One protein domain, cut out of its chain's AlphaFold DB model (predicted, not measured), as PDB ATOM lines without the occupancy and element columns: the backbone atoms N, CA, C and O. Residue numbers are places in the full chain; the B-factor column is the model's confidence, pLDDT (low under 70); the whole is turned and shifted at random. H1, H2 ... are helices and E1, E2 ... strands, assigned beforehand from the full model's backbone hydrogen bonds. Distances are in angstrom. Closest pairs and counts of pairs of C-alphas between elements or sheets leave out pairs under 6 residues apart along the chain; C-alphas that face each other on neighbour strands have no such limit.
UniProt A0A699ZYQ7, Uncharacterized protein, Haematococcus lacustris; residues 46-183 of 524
ATOM      1  N   LEU A  46     -34.975  -4.783   5.071       35.78
ATOM      2  CA  LEU A  46     -33.741  -5.565   5.188       35.78
ATOM      3  C   LEU A  46     -33.484  -6.447   3.954       35.78
ATOM      4  O   LEU A  46     -32.326  -6.586   3.555       35.78
ATOM      5  N   SER A  47     -34.524  -6.963   3.287       44.59
ATOM      6  CA  SER A  47     -34.369  -7.707   2.025       44.59
ATOM      7  C   SER A  47     -33.959  -6.806   0.850       44.59
ATOM      8  O   SER A  47     -33.137  -7.207   0.023       44.59
ATOM      9  N   GLY A  48     -34.427  -5.552   0.817       49.34
ATOM     10  CA  GLY A  48     -34.105  -4.599  -0.254       49.34
ATOM     11  C   GLY A  48     -32.609  -4.278  -0.396       49.34
ATOM     12  O   GLY A  48     -32.109  -4.129  -1.510       49.34
ATOM     13  N   ARG A  49     -31.849  -4.239   0.710       54.47
ATOM     14  CA  ARG A  49     -30.390  -3.998   0.656       54.47
ATOM     15  C   ARG A  49     -29.623  -5.148  -0.000       54.47
ATOM     16  O   ARG A  49     -28.623  -4.899  -0.673       54.47
ATOM     17  N   SER A  50     -30.095  -6.384   0.159       59.16
ATOM     18  CA  SER A  50     -29.500  -7.543  -0.515       59.16
ATOM     19  C   SER A  50     -29.798  -7.555  -2.013       59.16
ATOM     20  O   SER A  50     -28.898  -7.876  -2.786       59.16
ATOM     21  N   ALA A  51     -31.001  -7.148  -2.432       63.16
ATOM     22  CA  ALA A  51     -31.369  -7.101  -3.850       63.16
ATOM     23  C   ALA A  51     -30.514  -6.089  -4.637       63.16
ATOM     24  O   ALA A  51     -29.983  -6.417  -5.695       63.16
ATOM     25  N   VAL A  52     -30.271  -4.892  -4.084       67.12
ATOM     26  CA  VAL A  52     -29.414  -3.880  -4.735       67.12
ATOM     27  C   VAL A  52     -27.961  -4.350  -4.840       67.12
ATOM     28  O   VAL A  52     -27.310  -4.126  -5.856       67.12
ATOM     29  N   ALA A  53     -27.449  -5.063  -3.831       68.75
ATOM     30  CA  ALA A  53     -26.103  -5.633  -3.895       68.75
ATOM     31  C   ALA A  53     -25.961  -6.689  -5.011       68.75
ATOM     32  O   ALA A  53     -24.880  -6.821  -5.585       68.75
ATOM     33  N   MET A  54     -27.047  -7.396  -5.351       73.94
ATOM     34  CA  MET A  54     -27.077  -8.385  -6.435       73.94
ATOM     35  C   MET A  54     -27.064  -7.764  -7.839       73.94
ATOM     36  O   MET A  54     -26.697  -8.451  -8.792       73.94
ATOM     37  N   LEU A  55     -27.376  -6.470  -7.985       73.25
ATOM     38  CA  LEU A  55     -27.313  -5.772  -9.280       73.25
ATOM     39  C   LEU A  55     -25.883  -5.684  -9.830       73.25
ATOM     40  O   LEU A  55     -25.683  -5.646 -11.041       73.25
ATOM     41  N   HIS A  56     -24.880  -5.680  -8.950       81.88
ATOM     42  CA  HIS A  56     -23.464  -5.661  -9.335       81.88
ATOM     43  C   HIS A  56     -22.810  -7.042  -9.304       81.88
ATOM     44  O   HIS A  56     -21.621  -7.171  -9.592       81.88
ATOM     45  N   CYS A  57     -23.574  -8.068  -8.943       83.38
ATOM     46  CA  CYS A  57     -23.125  -9.444  -8.974       83.38
ATOM     47  C   CYS A  57     -23.240  -9.996 -10.391       83.38
ATOM     48  O   CYS A  57     -24.249  -9.819 -11.078       83.38
ATOM     49  N   ARG A  58     -22.210 -10.713 -10.811       84.38
ATOM     50  CA  ARG A  58     -22.118 -11.373 -12.103       84.38
ATOM     51  C   ARG A  58     -22.266 -12.875 -11.892       84.38
ATOM     52  O   ARG A  58     -21.448 -13.465 -11.201       84.38
ATOM     53  N   GLN A  59     -23.252 -13.504 -12.523       82.12
ATOM     54  CA  GLN A  59     -23.403 -14.959 -12.462       82.12
ATOM     55  C   GLN A  59     -22.189 -15.655 -13.110       82.12
ATOM     56  O   GLN A  59     -21.831 -15.370 -14.259       82.12
ATOM     57  N   SER A  60     -21.523 -16.529 -12.356       81.94
ATOM     58  CA  SER A  60     -20.256 -17.184 -12.707       81.94
ATOM     59  C   SER A  60     -20.363 -18.698 -12.859       81.94
ATOM     60  O   SER A  60     -19.506 -19.282 -13.522       81.94
ATOM     61  N   ALA A  61     -21.398 -19.320 -12.296       79.88
ATOM     62  CA  ALA A  61     -21.771 -20.709 -12.544       79.88
ATOM     63  C   ALA A  61     -23.259 -20.914 -12.237       79.88
ATOM     64  O   ALA A  61     -23.832 -20.192 -11.420       79.88
ATOM     65  N   VAL A  62     -23.865 -21.914 -12.875       81.50
ATOM     66  CA  VAL A  62     -25.099 -22.526 -12.383       81.50
ATOM     67  C   VAL A  62     -24.965 -24.027 -12.541       81.50
ATOM     68  O   VAL A  62     -24.418 -24.505 -13.539       81.50
ATOM     69  N   ARG A  63     -25.439 -24.759 -11.545       85.69
ATOM     70  CA  ARG A  63     -25.372 -26.207 -11.477       85.69
ATOM     71  C   ARG A  63     -26.729 -26.755 -11.085       85.69
ATOM     72  O   ARG A  63     -27.317 -26.325 -10.100       85.69
ATOM     73  N   TYR A  64     -27.184 -27.753 -11.823       85.75
ATOM     74  CA  TYR A  64     -28.332 -28.538 -11.416       85.75
ATOM     75  C   TYR A  64     -27.914 -29.631 -10.423       85.75
ATOM     76  O   TYR A  64     -26.942 -30.361 -10.646       85.75
ATOM     77  N   VAL A  65     -28.660 -29.751  -9.328       88.88
ATOM     78  CA  VAL A  65     -28.480 -30.773  -8.299       88.88
ATOM     79  C   VAL A  65     -29.803 -31.524  -8.129       88.88
ATOM     80  O   VAL A  65     -30.759 -30.949  -7.608       88.88
ATOM     81  N   PRO A  66     -29.899 -32.792  -8.566       89.00
ATOM     82  CA  PRO A  66     -31.114 -33.578  -8.376       89.00
ATOM     83  C   PRO A  66     -31.354 -33.869  -6.893       89.00
ATOM     84  O   PRO A  66     -30.405 -34.105  -6.141       89.00
ATOM     85  N   SER A  67     -32.625 -33.924  -6.495       89.44
ATOM     86  CA  SER A  67     -33.018 -34.417  -5.172       89.44
ATOM     87  C   SER A  67     -32.584 -35.866  -4.966       89.44
ATOM     88  O   SER A  67     -32.438 -36.646  -5.912       89.44
ATOM     89  N   THR A  68     -32.484 -36.267  -3.699       88.88
ATOM     90  CA  THR A  68     -32.301 -37.677  -3.330       88.88
ATOM     91  C   THR A  68     -33.403 -38.561  -3.920       88.88
ATOM     92  O   THR A  68     -33.128 -39.674  -4.361       88.88
ATOM     93  N   TYR A  69     -34.636 -38.050  -4.006       87.69
ATOM     94  CA  TYR A  69     -35.755 -38.775  -4.605       87.69
ATOM     95  C   TYR A  69     -35.588 -38.960  -6.110       87.69
ATOM     96  O   TYR A  69     -35.719 -40.078  -6.603       87.69
ATOM     97  N   GLU A  70     -35.230 -37.901  -6.837       87.56
ATOM     98  CA  GLU A  70     -34.978 -37.995  -8.274       87.56
ATOM     99  C   GLU A  70     -33.803 -38.932  -8.582       87.56
ATOM    100  O   GLU A  70     -33.897 -39.767  -9.483       87.56
ATOM    101  N   LEU A  71     -32.714 -38.844  -7.810       87.19
ATOM    102  CA  LEU A  71     -31.577 -39.756  -7.938       87.19
ATOM    103  C   LEU A  71     -31.985 -41.206  -7.705       87.19
ATOM    104  O   LEU A  71     -31.604 -42.066  -8.495       87.19
ATOM    105  N   GLN A  72     -32.769 -41.482  -6.663       85.38
ATOM    106  CA  GLN A  72     -33.228 -42.832  -6.361       85.38
ATOM    107  C   GLN A  72     -34.121 -43.381  -7.480       85.38
ATOM    108  O   GLN A  72     -33.899 -44.486  -7.968       85.38
ATOM    109  N   MET A  73     -35.070 -42.579  -7.966       82.62
ATOM    110  CA  MET A  73     -35.952 -42.964  -9.071       82.62
ATOM    111  C   MET A  73     -35.190 -43.177 -10.391       82.62
ATOM    112  O   MET A  73     -35.597 -43.995 -11.219       82.62
ATOM    113  N   ARG A  74     -34.053 -42.490 -10.576       78.56
ATOM    114  CA  ARG A  74     -33.145 -42.667 -11.720       78.56
ATOM    115  C   ARG A  74     -32.255 -43.907 -11.589       78.56
ATOM    116  O   ARG A  74     -32.048 -44.614 -12.573       78.56
ATOM    117  N   GLN A  75     -31.704 -44.159 -10.401       75.81
ATOM    118  CA  GLN A  75     -30.770 -45.263 -10.135       75.81
ATOM    119  C   GLN A  75     -31.409 -46.635 -10.329       75.81
ATOM    120  O   GLN A  75     -30.737 -47.560 -10.779       75.81
ATOM    121  N   GLU A  76     -32.711 -46.743 -10.080       70.44
ATOM    122  CA  GLU A  76     -33.479 -47.974 -10.289       70.44
ATOM    123  C   GLU A  76     -33.667 -48.327 -11.779       70.44
ATOM    124  O   GLU A  76     -34.330 -49.311 -12.096       70.44
ATOM    125  N   ASN A  77     -33.053 -47.561 -12.701       61.88
ATOM    126  CA  ASN A  77     -33.014 -47.810 -14.144       61.88
ATOM    127  C   ASN A  77     -34.397 -48.190 -14.675       61.88
ATOM    128  O   ASN A  77     -34.583 -49.247 -15.279       61.88
ATOM    129  N   THR A  78     -35.382 -47.352 -14.355       60.06
ATOM    130  CA  THR A  78     -36.784 -47.638 -14.625       60.06
ATOM    131  C   THR A  78     -37.027 -47.643 -16.136       60.06
ATOM    132  O   THR A  78     -37.274 -46.627 -16.775       60.06
ATOM    133  N   THR A  79     -36.875 -48.818 -16.747       61.25
ATOM    134  CA  THR A  79     -37.084 -49.001 -18.190       61.25
ATOM    135  C   THR A  79     -38.554 -49.221 -18.528       61.25
ATOM    136  O   THR A  79     -38.952 -49.000 -19.670       61.25
ATOM    137  N   SER A  80     -39.366 -49.607 -17.537       66.31
ATOM    138  CA  SER A  80     -40.804 -49.842 -17.667       66.31
ATOM    139  C   SER A  80     -41.628 -49.048 -16.641       66.31
ATOM    140  O   SER A  80     -41.212 -48.868 -15.497       66.31
ATOM    141  N   TRP A  81     -42.799 -48.566 -17.071       63.53
ATOM    142  CA  TRP A  81     -43.707 -47.718 -16.280       63.53
ATOM    143  C   TRP A  81     -44.382 -48.450 -15.107       63.53
ATOM    144  O   TRP A  81     -44.844 -47.801 -14.178       63.53
ATOM    145  N   ASP A  82     -44.425 -49.785 -15.124       75.56
ATOM    146  CA  ASP A  82     -45.192 -50.564 -14.146       75.56
ATOM    147  C   ASP A  82     -44.296 -51.112 -13.023       75.56
ATOM    148  O   ASP A  82     -44.075 -50.458 -12.005       75.56
ATOM    149  N   LEU A  83     -43.737 -52.313 -13.202       74.81
ATOM    150  CA  LEU A  83     -43.043 -53.026 -12.126       74.81
ATOM    151  C   LEU A  83     -41.761 -52.327 -11.660       74.81
ATOM    152  O   LEU A  83     -41.466 -52.336 -10.462       74.81
ATOM    153  N   ASP A  84     -40.998 -51.733 -12.582       79.62
ATOM    154  CA  ASP A  84     -39.753 -51.047 -12.222       79.62
ATOM    155  C   ASP A  84     -40.053 -49.735 -11.493       79.62
ATOM    156  O   ASP A  84     -39.454 -49.462 -10.452       79.62
ATOM    157  N   TYR A  85     -41.031 -48.962 -11.986       84.31
ATOM    158  CA  TYR A  85     -41.502 -47.765 -11.293       84.31
ATOM    159  C   TYR A  85     -41.992 -48.116  -9.889       84.31
ATOM    160  O   TYR A  85     -41.562 -47.494  -8.921       84.31
ATOM    161  N   CYS A  86     -42.839 -49.139  -9.749       87.75
ATOM    162  CA  CYS A  86     -43.400 -49.492  -8.453       87.75
ATOM    163  C   CYS A  86     -42.360 -49.984  -7.455       87.75
ATOM    164  O   CYS A  86     -42.417 -49.625  -6.279       87.75
ATOM    165  N   ARG A  87     -41.351 -50.721  -7.920       86.56
ATOM    166  CA  ARG A  87     -40.200 -51.080  -7.090       86.56
ATOM    167  C   ARG A  87     -39.459 -49.838  -6.593       86.56
ATOM    168  O   ARG A  87     -39.229 -49.724  -5.390       86.56
ATOM    169  N   ALA A  88     -39.138 -48.908  -7.492       85.88
ATOM    170  CA  ALA A  88     -38.446 -47.665  -7.153       85.88
ATOM    171  C   ALA A  88     -39.275 -46.776  -6.206       85.88
ATOM    172  O   ALA A  88     -38.768 -46.228  -5.225       85.88
ATOM    173  N   TYR A  89     -40.581 -46.691  -6.447       87.44
ATOM    174  CA  TYR A  89     -41.539 -45.944  -5.639       87.44
ATOM    175  C   TYR A  89     -41.677 -46.501  -4.214       87.44
ATOM    176  O   TYR A  89     -41.755 -45.739  -3.244       87.44
ATOM    177  N   THR A  90     -41.689 -47.829  -4.062       88.56
ATOM    178  CA  THR A  90     -41.690 -48.479  -2.746       88.56
ATOM    179  C   THR A  90     -40.347 -48.298  -2.043       88.56
ATOM    180  O   THR A  90     -40.325 -47.948  -0.863       88.56
ATOM    181  N   ALA A  91     -39.230 -48.472  -2.755       88.44
ATOM    182  CA  ALA A  91     -37.890 -48.289  -2.197       88.44
ATOM    183  C   ALA A  91     -37.644 -46.848  -1.711       88.44
ATOM    184  O   ALA A  91     -36.883 -46.629  -0.767       88.44
ATOM    185  N   SER A  92     -38.303 -45.864  -2.324       88.62
ATOM    186  CA  SER A  92     -38.176 -44.439  -1.993       88.62
ATOM    187  C   SER A  92     -39.126 -43.945  -0.903       88.62
ATOM    188  O   SER A  92     -39.144 -42.749  -0.621       88.62
ATOM    189  N   ALA A  93     -39.886 -44.825  -0.240       90.38
ATOM    190  CA  ALA A  93     -40.882 -44.424   0.760       90.38
ATOM    191  C   ALA A  93     -40.356 -43.458   1.853       90.38
ATOM    192  O   ALA A  93     -41.042 -42.466   2.110       90.38
ATOM    193  N   PRO A  94     -39.159 -43.652   2.455       89.75
ATOM    194  CA  PRO A  94     -38.638 -42.710   3.450       89.75
ATOM    195  C   PRO A  94     -38.346 -41.320   2.867       89.75
ATOM    196  O   PRO A  94     -38.700 -40.307   3.464       89.75
ATOM    197  N   VAL A  95     -37.743 -41.268   1.676       88.00
ATOM    198  CA  VAL A  95     -37.397 -40.006   1.000       88.00
ATOM    199  C   VAL A  95     -38.665 -39.278   0.554       88.00
ATOM    200  O   VAL A  95     -38.801 -38.074   0.749       88.00
ATOM    201  N   ARG A  96     -39.643 -40.021   0.026       90.00
ATOM    202  CA  ARG A  96     -40.950 -39.485  -0.361       90.00
ATOM    203  C   ARG A  96     -41.698 -38.872   0.816       90.00
ATOM    204  O   ARG A  96     -42.269 -37.800   0.653       90.00
ATOM    205  N   ALA A  97     -41.691 -39.524   1.979       89.50
ATOM    206  CA  ALA A  97     -42.322 -38.982   3.181       89.50
ATOM    207  C   ALA A  97     -41.718 -37.621   3.566       89.50
ATOM    208  O   ALA A  97     -42.466 -36.679   3.812       89.50
ATOM    209  N   SER A  98     -40.388 -37.492   3.505       86.94
ATOM    210  CA  SER A  98     -39.695 -36.226   3.777       86.94
ATOM    211  C   SER A  98     -40.037 -35.121   2.768       86.94
ATOM    212  O   SER A  98     -40.213 -33.971   3.163       86.94
ATOM    213  N   ILE A  99     -40.195 -35.443   1.477       86.25
ATOM    214  CA  ILE A  99     -40.629 -34.444   0.482       86.25
ATOM    215  C   ILE A  99     -42.077 -34.021   0.719       86.25
ATOM    216  O   ILE A  99     -42.392 -32.844   0.592       86.25
ATOM    217  N   LEU A 100     -42.968 -34.955   1.056       88.50
ATOM    218  CA  LEU A 100     -44.369 -34.630   1.336       88.50
ATOM    219  C   LEU A 100     -44.511 -33.747   2.582       88.50
ATOM    220  O   LEU A 100     -45.324 -32.828   2.582       88.50
ATOM    221  N   GLU A 101     -43.694 -33.984   3.608       88.25
ATOM    222  CA  GLU A 101     -43.599 -33.112   4.781       88.25
ATOM    223  C   GLU A 101     -43.075 -31.721   4.399       88.25
ATOM    224  O   GLU A 101     -43.721 -30.720   4.700       88.25
ATOM    225  N   ALA A 102     -41.982 -31.653   3.629       83.88
ATOM    226  CA  ALA A 102     -41.431 -30.394   3.131       83.88
ATOM    227  C   ALA A 102     -42.438 -29.610   2.269       83.88
ATOM    228  O   ALA A 102     -42.566 -28.398   2.413       83.88
ATOM    229  N   LEU A 103     -43.196 -30.285   1.399       81.31
ATOM    230  CA  LEU A 103     -44.271 -29.671   0.615       81.31
ATOM    231  C   LEU A 103     -45.360 -29.091   1.521       81.31
ATOM    232  O   LEU A 103     -45.762 -27.947   1.325       81.31
ATOM    233  N   ALA A 104     -45.802 -29.842   2.532       83.69
ATOM    234  CA  ALA A 104     -46.797 -29.363   3.484       83.69
ATOM    235  C   ALA A 104     -46.297 -28.133   4.266       83.69
ATOM    236  O   ALA A 104     -47.062 -27.195   4.493       83.69
ATOM    237  N   GLU A 105     -45.012 -28.087   4.631       81.19
ATOM    238  CA  GLU A 105     -44.393 -26.912   5.255       81.19
ATOM    239  C   GLU A 105     -44.333 -25.704   4.311       81.19
ATOM    240  O   GLU A 105     -44.618 -24.577   4.726       81.19
ATOM    241  N   VAL A 106     -43.988 -25.911   3.038       76.81
ATOM    242  CA  VAL A 106     -43.983 -24.847   2.022       76.81
ATOM    243  C   VAL A 106     -45.390 -24.291   1.811       76.81
ATOM    244  O   VAL A 106     -45.559 -23.075   1.765       76.81
ATOM    245  N   GLU A 107     -46.403 -25.154   1.745       77.50
ATOM    246  CA  GLU A 107     -47.802 -24.739   1.614       77.50
ATOM    247  C   GLU A 107     -48.314 -24.000   2.861       77.50
ATOM    248  O   GLU A 107     -49.088 -23.047   2.745       77.50
ATOM    249  N   ALA A 108     -47.880 -24.415   4.054       79.94
ATOM    250  CA  ALA A 108     -48.286 -23.804   5.317       79.94
ATOM    251  C   ALA A 108     -47.537 -22.498   5.637       79.94
ATOM    252  O   ALA A 108     -48.050 -21.654   6.378       79.94
ATOM    253  N   SER A 109     -46.317 -22.324   5.124       67.62
ATOM    254  CA  SER A 109     -45.459 -21.191   5.465       67.62
ATOM    255  C   SER A 109     -45.626 -20.013   4.502       67.62
ATOM    256  O   SER A 109     -45.577 -20.133   3.281       67.62
ATOM    257  N   ALA A 110     -45.754 -18.808   5.060       59.16
ATOM    258  CA  ALA A 110     -45.586 -17.582   4.289       59.16
ATOM    259  C   ALA A 110     -44.091 -17.406   3.975       59.16
ATOM    260  O   ALA A 110     -43.342 -16.978   4.849       59.16
ATOM    261  N   SER A 111     -43.675 -17.810   2.767       56.69
ATOM    262  CA  SER A 111     -42.373 -17.602   2.088       56.69
ATOM    263  C   SER A 111     -41.062 -17.994   2.809       56.69
ATOM    264  O   SER A 111     -40.048 -18.163   2.137       56.69
ATOM    265  N   GLY A 112     -41.048 -18.190   4.130       53.84
ATOM    266  CA  GLY A 112     -39.848 -18.452   4.931       53.84
ATOM    267  C   GLY A 112     -39.542 -19.928   5.213       53.84
ATOM    268  O   GLY A 112     -38.402 -20.238   5.547       53.84
ATOM    269  N   GLY A 113     -40.510 -20.842   5.065       57.88
ATOM    270  CA  GLY A 113     -40.304 -22.278   5.326       57.88
ATOM    271  C   GLY A 113     -39.522 -23.008   4.232       57.88
ATOM    272  O   GLY A 113     -39.014 -24.099   4.467       57.88
ATOM    273  N   LEU A 114     -39.335 -22.377   3.065       64.25
ATOM    274  CA  LEU A 114     -38.614 -22.973   1.939       64.25
ATOM    275  C   LEU A 114     -37.179 -23.390   2.311       64.25
ATOM    276  O   LEU A 114     -36.678 -24.353   1.749       64.25
ATOM    277  N   ILE A 115     -36.534 -22.695   3.262       65.06
ATOM    278  CA  ILE A 115     -35.113 -22.870   3.625       65.06
ATOM    279  C   ILE A 115     -34.800 -24.264   4.193       65.06
ATOM    280  O   ILE A 115     -33.747 -24.817   3.889       65.06
ATOM    281  N   ASN A 116     -35.710 -24.863   4.960       67.56
ATOM    282  CA  ASN A 116     -35.472 -26.188   5.550       67.56
ATOM    283  C   ASN A 116     -35.777 -27.327   4.569       67.56
ATOM    284  O   ASN A 116     -35.251 -28.428   4.698       67.56
ATOM    285  N   ALA A 117     -36.590 -27.038   3.559       70.38
ATOM    286  CA  ALA A 117     -37.031 -27.980   2.547       70.38
ATOM    287  C   ALA A 117     -36.006 -28.212   1.414       70.38
ATOM    288  O   ALA A 117     -36.173 -29.133   0.617       70.38
ATOM    289  N   PHE A 118     -34.946 -27.400   1.319       77.25
ATOM    290  CA  PHE A 118     -34.022 -27.390   0.173       77.25
ATOM    291  C   PHE A 118     -33.343 -28.722  -0.133       77.25
ATOM    292  O   PHE A 118     -33.033 -28.984  -1.293       77.25
ATOM    293  N   ASP A 119     -33.080 -29.545   0.877       81.50
ATOM    294  CA  ASP A 119     -32.395 -30.824   0.670       81.50
ATOM    295  C   ASP A 119     -33.337 -31.927   0.169       81.50
ATOM    296  O   ASP A 119     -32.884 -32.951  -0.349       81.50
ATOM    297  N   SER A 120     -34.648 -31.691   0.258       83.88
ATOM    298  CA  SER A 120     -35.687 -32.597  -0.226       83.88
ATOM    299  C   SER A 120     -36.003 -32.378  -1.711       83.88
ATOM    300  O   SER A 120     -36.399 -33.321  -2.397       83.88
ATOM    301  N   PHE A 121     -35.794 -31.167  -2.235       86.25
ATOM    302  CA  PHE A 121     -36.087 -30.813  -3.627       86.25
ATOM    303  C   PHE A 121     -34.862 -30.894  -4.538       86.25
ATOM    304  O   PHE A 121     -33.713 -30.833  -4.098       86.25
ATOM    305  N   SER A 122     -35.115 -31.049  -5.840       88.19
ATOM    306  CA  SER A 122     -34.086 -30.769  -6.841       88.19
ATOM    307  C   SER A 122     -33.788 -29.267  -6.773       88.19
ATOM    308  O   SER A 122     -34.640 -28.486  -6.357       88.19
ATOM    309  N   LYS A 123     -32.569 -28.833  -7.091       88.25
ATOM    310  CA  LYS A 123     -32.183 -27.425  -6.936       88.25
ATOM    311  C   LYS A 123     -31.233 -26.949  -8.019       88.25
ATOM    312  O   LYS A 123     -30.439 -27.719  -8.559       88.25
ATOM    313  N   LEU A 124     -31.311 -25.658  -8.311       84.56
ATOM    314  CA  LEU A 124     -30.310 -24.929  -9.075       84.56
ATOM    315  C   LEU A 124     -29.404 -24.190  -8.093       84.56
ATOM    316  O   LEU A 124     -29.860 -23.372  -7.297       84.56
ATOM    317  N   GLU A 125     -28.117 -24.499  -8.135       87.38
ATOM    318  CA  GLU A 125     -27.080 -23.801  -7.387       87.38
ATOM    319  C   GLU A 125     -26.445 -22.753  -8.291       87.38
ATOM    320  O   GLU A 125     -25.894 -23.078  -9.339       87.38
ATOM    321  N   TYR A 126     -26.517 -21.496  -7.880       84.50
ATOM    322  CA  TYR A 126     -25.964 -20.348  -8.572       84.50
ATOM    323  C   TYR A 126     -24.722 -19.860  -7.843       84.50
ATOM    324  O   TYR A 126     -24.723 -19.692  -6.620       84.50
ATOM    325  N   GLU A 127     -23.696 -19.533  -8.613       89.31
ATOM    326  CA  GLU A 127     -22.533 -18.801  -8.132       89.31
ATOM    327  C   GLU A 127     -22.514 -17.419  -8.767       89.31
ATOM    328  O   GLU A 127     -22.735 -17.265  -9.972       89.31
ATOM    329  N   TYR A 128     -22.235 -16.411  -7.950       86.56
ATOM    330  CA  TYR A 128     -22.112 -15.033  -8.382       86.56
ATOM    331  C   TYR A 128     -20.788 -14.442  -7.918       86.56
ATOM    332  O   TYR A 128     -20.480 -14.440  -6.730       86.56
ATOM    333  N   GLU A 129     -20.047 -13.848  -8.842       90.62
ATOM    334  CA  GLU A 129     -18.905 -12.983  -8.568       90.62
ATOM    335  C   GLU A 129     -19.420 -11.567  -8.271       90.62
ATOM    336  O   GLU A 129     -19.921 -10.879  -9.164       90.62
ATOM    337  N   CYS A 130     -19.319 -11.115  -7.021       90.25
ATOM    338  CA  CYS A 130     -19.726  -9.766  -6.620       90.25
ATOM    339  C   CYS A 130     -18.507  -8.929  -6.188       90.25
ATOM    340  O   CYS A 130     -17.507  -9.492  -5.740       90.25
ATOM    341  N   PRO A 131     -18.587  -7.582  -6.205       91.25
ATOM    342  CA  PRO A 131     -17.495  -6.714  -5.739       91.25
ATOM    343  C   PRO A 131     -17.031  -6.976  -4.294       91.25
ATOM    344  O   PRO A 131     -15.906  -6.643  -3.943       91.25
ATOM    345  N   GLY A 132     -17.890  -7.570  -3.455       92.62
ATOM    346  CA  GLY A 132     -17.593  -7.937  -2.065       92.62
ATOM    347  C   GLY A 132     -17.242  -9.414  -1.841       92.62
ATOM    348  O   GLY A 132     -17.259  -9.854  -0.696       92.62
ATOM    349  N   GLY A 133     -16.980 -10.179  -2.903       93.00
ATOM    350  CA  GLY A 133     -16.701 -11.615  -2.845       93.00
ATOM    351  C   GLY A 133     -17.754 -12.464  -3.555       93.00
ATOM    352  O   GLY A 133     -18.792 -11.964  -3.997       93.00
ATOM    353  N   ASN A 134     -17.470 -13.759  -3.668       93.62
ATOM    354  CA  ASN A 134     -18.377 -14.698  -4.317       93.62
ATOM    355  C   ASN A 134     -19.578 -14.995  -3.415       93.62
ATOM    356  O   ASN A 134     -19.440 -15.130  -2.197       93.62
ATOM    357  N   ARG A 135     -20.761 -15.095  -4.016       90.12
ATOM    358  CA  ARG A 135     -22.000 -15.481  -3.344       90.12
ATOM    359  C   ARG A 135     -22.548 -16.748  -3.972       90.12
ATOM    360  O   ARG A 135     -22.527 -16.892  -5.191       90.12
ATOM    361  N   HIS A 136     -23.065 -17.626  -3.127       90.25
ATOM    362  CA  HIS A 136     -23.685 -18.877  -3.533       90.25
ATOM    363  C   HIS A 136     -25.150 -18.847  -3.114       90.25
ATOM    364  O   HIS A 136     -25.463 -18.461  -1.986       90.25
ATOM    365  N   PHE A 137     -26.034 -19.238  -4.024       85.31
ATOM    366  CA  PHE A 137     -27.465 -19.346  -3.765       85.31
ATOM    367  C   PHE A 137     -27.955 -20.681  -4.294       85.31
ATOM    368  O   PHE A 137     -27.548 -21.097  -5.370       85.31
ATOM    369  N   ALA A 138     -28.841 -21.334  -3.559       85.81
ATOM    370  CA  ALA A 138     -29.604 -22.453  -4.077       85.81
ATOM    371  C   ALA A 138     -31.048 -21.991  -4.259       85.81
ATOM    372  O   ALA A 138     -31.564 -21.246  -3.425       85.81
ATOM    373  N   VAL A 139     -31.693 -22.447  -5.327       81.62
ATOM    374  CA  VAL A 139     -33.126 -22.267  -5.573       81.62
ATOM    375  C   VAL A 139     -33.725 -23.658  -5.751       81.62
ATOM    376  O   VAL A 139     -33.220 -24.406  -6.594       81.62
ATOM    377  N   PRO A 140     -34.732 -24.056  -4.955       83.62
ATOM    378  CA  PRO A 140     -35.352 -25.353  -5.135       83.62
ATOM    379  C   PRO A 140     -36.214 -25.295  -6.396       83.62
ATOM    380  O   PRO A 140     -36.817 -24.270  -6.700       83.62
ATOM    381  N   ILE A 141     -36.254 -26.393  -7.130       82.94
ATOM    382  CA  ILE A 141     -37.038 -26.551  -8.346       82.94
ATOM    383  C   ILE A 141     -37.741 -27.904  -8.319       82.94
ATOM    384  O   ILE A 141     -37.353 -28.825  -7.588       82.94
ATOM    385  N   GLU A 142     -38.782 -28.032  -9.135       81.00
ATOM    386  CA  GLU A 142     -39.387 -29.334  -9.380       81.00
ATOM    387  C   GLU A 142     -38.339 -30.308  -9.963       81.00
ATOM    388  O   GLU A 142     -37.407 -29.899 -10.667       81.00
ATOM    389  N   PRO A 143     -38.454 -31.612  -9.670       83.38
ATOM    390  CA  PRO A 143     -37.655 -32.622 -10.342       83.38
ATOM    391  C   PRO A 143     -37.770 -32.536 -11.868       83.38
ATOM    392  O   PRO A 143     -38.864 -32.386 -12.405       83.38
ATOM    393  N   LEU A 144     -36.659 -32.739 -12.583       80.25
ATOM    394  CA  LEU A 144     -36.663 -32.717 -14.058       80.25
ATOM    395  C   LEU A 144     -37.251 -33.989 -14.666       80.25
ATOM    396  O   LEU A 144     -37.366 -34.139 -15.881       80.25
ATOM    397  N   TYR A 145     -37.578 -34.950 -13.815       78.06
ATOM    398  CA  TYR A 145     -38.273 -36.151 -14.203       78.06
ATOM    399  C   TYR A 145     -39.756 -35.974 -13.882       78.06
ATOM    400  O   TYR A 145     -40.163 -36.061 -12.731       78.06
ATOM    401  N   GLY A 146     -40.583 -35.696 -14.894       74.81
ATOM    402  CA  GLY A 146     -41.964 -35.265 -14.641       74.81
ATOM    403  C   GLY A 146     -42.832 -36.315 -13.931       74.81
ATOM    404  O   GLY A 146     -43.712 -35.961 -13.156       74.81
ATOM    405  N   ALA A 147     -42.518 -37.611 -14.063       75.25
ATOM    406  CA  ALA A 147     -43.166 -38.671 -13.278       75.25
ATOM    407  C   ALA A 147     -42.931 -38.536 -11.759       75.25
ATOM    408  O   ALA A 147     -43.690 -39.063 -10.955       75.25
ATOM    409  N   VAL A 148     -41.888 -37.823 -11.338       82.31
ATOM    410  CA  VAL A 148     -41.581 -37.581  -9.922       82.31
ATOM    411  C   VAL A 148     -41.868 -36.139  -9.505       82.31
ATOM    412  O   VAL A 148     -41.535 -35.775  -8.380       82.31
ATOM    413  N   ARG A 149     -42.540 -35.351 -10.363       83.00
ATOM    414  CA  ARG A 149     -42.979 -33.976 -10.071       83.00
ATOM    415  C   ARG A 149     -43.715 -33.893  -8.738       83.00
ATOM    416  O   ARG A 149     -43.412 -33.039  -7.915       83.00
ATOM    417  N   HIS A 150     -44.631 -34.834  -8.499       87.19
ATOM    418  CA  HIS A 150     -45.310 -34.975  -7.219       87.19
ATOM    419  C   HIS A 150     -45.123 -36.396  -6.646       87.19
ATOM    420  O   HIS A 150     -45.607 -37.368  -7.229       87.19
ATOM    421  N   PRO A 151     -44.515 -36.543  -5.448       87.94
ATOM    422  CA  PRO A 151     -44.238 -37.845  -4.820       87.94
ATOM    423  C   PRO A 151     -45.447 -38.730  -4.475       87.94
ATOM    424  O   PRO A 151     -45.257 -39.870  -4.044       87.94
ATOM    425  N   ALA A 152     -46.666 -38.200  -4.583       90.06
ATOM    426  CA  ALA A 152     -47.916 -38.920  -4.343       90.06
ATOM    427  C   ALA A 152     -48.793 -39.014  -5.601       90.06
ATOM    428  O   ALA A 152     -49.801 -39.711  -5.570       90.06
ATOM    429  N   ALA A 153     -48.409 -38.366  -6.707       88.88
ATOM    430  CA  ALA A 153     -49.205 -38.380  -7.929       88.88
ATOM    431  C   ALA A 153     -49.219 -39.735  -8.627       88.88
ATOM    432  O   ALA A 153     -50.145 -40.019  -9.372       88.88
ATOM    433  N   ILE A 154     -48.215 -40.582  -8.417       87.94
ATOM    434  CA  ILE A 154     -48.211 -41.935  -8.972       87.94
ATOM    435  C   ILE A 154     -47.918 -42.893  -7.835       87.94
ATOM    436  O   ILE A 154     -46.821 -42.892  -7.283       87.94
ATOM    437  N   THR A 155     -48.919 -43.692  -7.492       90.00
ATOM    438  CA  THR A 155     -48.875 -44.708  -6.441       90.00
ATOM    439  C   THR A 155     -48.835 -46.105  -7.050       90.00
ATOM    440  O   THR A 155     -48.866 -46.250  -8.266       90.00
ATOM    441  N   CYS A 156     -48.759 -47.143  -6.219       90.81
ATOM    442  CA  CYS A 156     -48.786 -48.527  -6.680       90.81
ATOM    443  C   CYS A 156     -49.876 -49.294  -5.953       90.81
ATOM    444  O   CYS A 156     -49.950 -49.252  -4.722       90.81
ATOM    445  N   ASN A 157     -50.722 -49.982  -6.715       90.00
ATOM    446  CA  ASN A 157     -51.732 -50.861  -6.144       90.00
ATOM    447  C   ASN A 157     -51.100 -52.181  -5.652       90.00
ATOM    448  O   ASN A 157     -49.904 -52.429  -5.818       90.00
ATOM    449  N   SER A 158     -51.912 -53.057  -5.057       88.06
ATOM    450  CA  SER A 158     -51.461 -54.365  -4.554       88.06
ATOM    451  C   SER A 158     -50.902 -55.301  -5.633       88.06
ATOM    452  O   SER A 158     -50.237 -56.277  -5.300       88.06
ATOM    453  N   GLU A 159     -51.171 -55.025  -6.908       87.56
ATOM    454  CA  GLU A 159     -50.695 -55.807  -8.055       87.56
ATOM    455  C   GLU A 159     -49.338 -55.308  -8.578       87.56
ATOM    456  O   GLU A 159     -48.767 -55.914  -9.482       87.56
ATOM    457  N   GLY A 160     -48.800 -54.223  -8.007       85.31
ATOM    458  CA  GLY A 160     -47.569 -53.593  -8.483       85.31
ATOM    459  C   GLY A 160     -47.762 -52.778  -9.762       85.31
ATOM    460  O   GLY A 160     -46.794 -52.555 -10.487       85.31
ATOM    461  N   THR A 161     -48.994 -52.348 -10.037       86.94
ATOM    462  CA  THR A 161     -49.337 -51.481 -11.168       86.94
ATOM    463  C   THR A 161     -49.336 -50.027 -10.717       86.94
ATOM    464  O   THR A 161     -49.916 -49.697  -9.674       86.94
ATOM    465  N   ALA A 162     -48.710 -49.157 -11.512       87.25
ATOM    466  CA  ALA A 162     -48.692 -47.725 -11.263       87.25
ATOM    467  C   ALA A 162     -50.100 -47.129 -11.451       87.25
ATOM    468  O   ALA A 162     -50.736 -47.304 -12.489       87.25
ATOM    469  N   VAL A 163     -50.585 -46.411 -10.440       89.19
ATOM    470  CA  VAL A 163     -51.872 -45.710 -10.442       89.19
ATOM    471  C   VAL A 163     -51.603 -44.221 -10.323       89.19
ATOM    472  O   VAL A 163     -51.085 -43.759  -9.304       89.19
ATOM    473  N   THR A 164     -51.958 -43.473 -11.364       89.56
ATOM    474  CA  THR A 164     -51.774 -42.023 -11.414       89.56
ATOM    475  C   THR A 164     -53.000 -41.302 -10.863       89.56
ATOM    476  O   THR A 164     -54.106 -41.465 -11.376       89.56
ATOM    477  N   ASP A 165     -52.800 -40.474  -9.844       91.12
ATOM    478  CA  ASP A 165     -53.752 -39.460  -9.417       91.12
ATOM    479  C   ASP A 165     -53.575 -38.208 -10.285       91.12
ATOM    480  O   ASP A 165     -52.641 -37.416 -10.121       91.12
ATOM    481  N   MET A 166     -54.503 -38.040 -11.226       85.81
ATOM    482  CA  MET A 166     -54.503 -36.921 -12.164       85.81
ATOM    483  C   MET A 166     -54.650 -35.559 -11.477       85.81
ATOM    484  O   MET A 166     -54.136 -34.563 -11.978       85.81
ATOM    485  N   SER A 167     -55.315 -35.494 -10.320       88.00
ATOM    486  CA  SER A 167     -55.475 -34.232  -9.595       88.00
ATOM    487  C   SER A 167     -54.151 -33.742  -9.010       88.00
ATOM    488  O   SER A 167     -53.901 -32.540  -8.959       88.00
ATOM    489  N   LEU A 168     -53.285 -34.678  -8.617       88.75
ATOM    490  CA  LEU A 168     -51.976 -34.398  -8.045       88.75
ATOM    491  C   LEU A 168     -50.919 -34.152  -9.123       88.75
ATOM    492  O   LEU A 168     -50.096 -33.255  -8.961       88.75
ATOM    493  N   ILE A 169     -50.937 -34.903 -10.230       84.19
ATOM    494  CA  ILE A 169     -49.944 -34.723 -11.305       84.19
ATOM    495  C   ILE A 169     -50.106 -33.377 -12.029       84.19
ATOM    496  O   ILE A 169     -49.110 -32.762 -12.402       84.19
ATOM    497  N   MET A 170     -51.349 -32.900 -12.155       82.06
ATOM    498  CA  MET A 170     -51.694 -31.604 -12.755       82.06
ATOM    499  C   MET A 170     -51.717 -30.465 -11.722       82.06
ATOM    500  O   MET A 170     -52.027 -29.320 -12.052       82.06
ATOM    501  N   SER A 171     -51.439 -30.757 -10.448       84.94
ATOM    502  CA  SER A 171     -51.481 -29.757  -9.383       84.94
ATOM    503  C   SER A 171     -50.323 -28.773  -9.519       84.94
ATOM    504  O   SER A 171     -49.164 -29.109  -9.282       84.94
ATOM    505  N   LEU A 172     -50.648 -27.506  -9.776       82.12
ATOM    506  CA  LEU A 172     -49.678 -26.409  -9.733       82.12
ATOM    507  C   LEU A 172     -49.242 -26.022  -8.315       82.12
ATOM    508  O   LEU A 172     -48.374 -25.169  -8.153       82.12
ATOM    509  N   LYS A 173     -49.820 -26.625  -7.266       77.75
ATOM    510  CA  LYS A 173     -49.419 -26.331  -5.879       77.75
ATOM    511  C   LYS A 173     -47.967 -26.711  -5.596       77.75
ATOM    512  O   LYS A 173     -47.370 -26.173  -4.672       77.75
ATOM    513  N   HIS A 174     -47.408 -27.610  -6.399       74.31
ATOM    514  CA  HIS A 174     -46.038 -28.092  -6.251       74.31
ATOM    515  C   HIS A 174     -45.049 -27.327  -7.130       74.31
ATOM    516  O   HIS A 174     -43.852 -27.595  -7.058       74.31
ATOM    517  N   LEU A 175     -45.536 -26.332  -7.883       77.00
ATOM    518  CA  LEU A 175     -44.697 -25.475  -8.695       77.00
ATOM    519  C   LEU A 175     -43.868 -24.557  -7.801       77.00
ATOM    520  O   LEU A 175     -44.327 -23.531  -7.284       77.00
ATOM    521  N   VAL A 176     -42.609 -24.941  -7.620       74.69
ATOM    522  CA  VAL A 176     -41.625 -24.129  -6.915       74.69
ATOM    523  C   VAL A 176     -41.083 -23.089  -7.891       74.69
ATOM    524  O   VAL A 176     -40.125 -23.352  -8.610       74.69
ATOM    525  N   LEU A 177     -41.708 -21.906  -7.933       77.50
ATOM    526  CA  LEU A 177     -41.143 -20.785  -8.698       77.50
ATOM    527  C   LEU A 177     -39.803 -20.360  -8.089       77.50
ATOM    528  O   LEU A 177     -39.586 -20.529  -6.876       77.50
ATOM    529  N   SER A 178     -38.954 -19.733  -8.898       69.62
ATOM    530  CA  SER A 178     -37.706 -19.140  -8.427       69.62
ATOM    531  C   SER A 178     -37.940 -18.163  -7.265       69.62
ATOM    532  O   SER A 178     -38.961 -17.475  -7.158       69.62
ATOM    533  N   SER A 179     -36.991 -18.142  -6.332       69.44
ATOM    534  CA  SER A 179     -36.881 -17.134  -5.272       69.44
ATOM    535  C   SER A 179     -35.649 -16.249  -5.478       69.44
ATOM    536  O   SER A 179     -35.128 -15.668  -4.520       69.44
ATOM    537  N   ASN A 180     -35.150 -16.169  -6.716       70.00
ATOM    538  CA  ASN A 180     -33.949 -15.423  -7.035       70.00
ATOM    539  C   ASN A 180     -34.166 -13.941  -6.671       70.00
ATOM    540  O   ASN A 180     -35.106 -13.301  -7.138       70.00
ATOM    541  N   PRO A 181     -33.299 -13.346  -5.830       64.00
ATOM    542  CA  PRO A 181     -33.438 -11.950  -5.423       64.00
ATOM    543  C   PRO A 181     -33.450 -10.949  -6.588       64.00
ATOM    544  O   PRO A 181     -33.888  -9.813  -6.396       64.00
ATOM    545  N   ARG A 182     -32.951 -11.339  -7.773       67.62
ATOM    546  CA  ARG A 182     -33.033 -10.531  -8.997       67.62
ATOM    547  C   ARG A 182     -34.469 -10.335  -9.479       67.62
ATOM    548  O   ARG A 182     -34.775  -9.249  -9.966       67.62
ATOM    549  N   ASP A 183     -35.343 -11.306  -9.241       68.06
ATOM    550  CA  ASP A 183     -36.737 -11.315  -9.701       68.06
ATOM    551  C   ASP A 183     -37.540 -10.161  -9.058       68.06
ATOM    552  O   ASP A 183     -38.494  -9.627  -9.624       68.06
TER     553      ASP A 183
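AT A GLANCE: This is residues 46 to 183 of the 524 residues of an uncharacterized protein of Haematococcus lacustris (UniProt A0A699ZYQ7). The domain is elongated: a long, twisted slab of three strands, E1, E2 and E3, makes one end, and the helices H2 and H3 with the small strand hairpin E4 and E5 make the other, H3 packing on that hairpin. H4, with H5 at its side, runs from H3 back toward the slab, H1 sits by the slab's far end, and residues 170 to 183 run back from H6 toward the H1 end. The printed part has 138 residues, with six named helices and five named strands in the order H1 E1 H2 H3 H4 H5 E2 E3 E4 E5 H6; the class is mixed, helices and strands. The sheets, E1 E2 E3 and E4 E5, are both antiparallel. The whole is only just loose, close to compact, with a radius of gyration of the C-alphas of 17.5 A and spans of 59 by 30 by 23 A.

HOW THE PARTS SIT: H1, residues 46 to 54, only grazes the larger sheet, with its residues 53 to 54. Edge strand E1, residues 58 to 65, is antiparallel to inner strand E2, residues 122 to 130, with N 63 and O 125 2.8 A apart, within hydrogen-bond range. H2, residues 68 to 75, and H3, residues 83 to 91, form a helical hairpin: they touch at the C-alphas of Met 73 and Ala 88, 5.7 A apart, and run opposite ways at a shallow tilt of 33 degrees, only just short of steep. H4, residues 93 to 108, only just touches H2, with 3 pairs of C-alphas within 8 A, the closest Tyr 69 and Val 95 at 6.0 A, through its residues 95 to 96 alone. H5, residues 114 to 117, touches H4, the closest C-alphas being Ala 102 and Ala 117, 5.1 A apart. E2 and edge strand E3, residues 133 to 141, are an antiparallel hairpin, with N 126 and O 137 2.7 A apart. E4, residues 154 to 156, and E5, residues 162 to 164, are another, with N 155 and O 163 2.8 A apart; the closest C-alphas of H3 and E4, Cys 86 and Cys 156, are 5.8 A apart. H6, residues 166 to 169, is apart from H4. Every O i to N i+4 pair is within hydrogen-bond range in H2, H3 and H4, and 4 of 5 are in H1; H5 and H6 are too short for such a pair.

IN THESE COORDINATES: H1 begins at C-alpha 46, (-33.741, -5.565, 5.188), and spans 13.7 A. E1 spans 20.8 A, H4 22.4 A, E2 25.4 A and E3 25.8 A. H6 ends at C-alpha 169, (-49.944, -34.723, -11.305).

THE WHOLE: The C-alphas farthest apart, those of Pro 131 and Glu 159, are 59.3 A apart. The printed part has no cut, and the link from E3 to E4, 12 residues, is long. The mean pLDDT of the printed part is 80.0; residues 46 to 53, 77 to 81, 109 to 116, 178 to 179 and 181 to 183 are under 70.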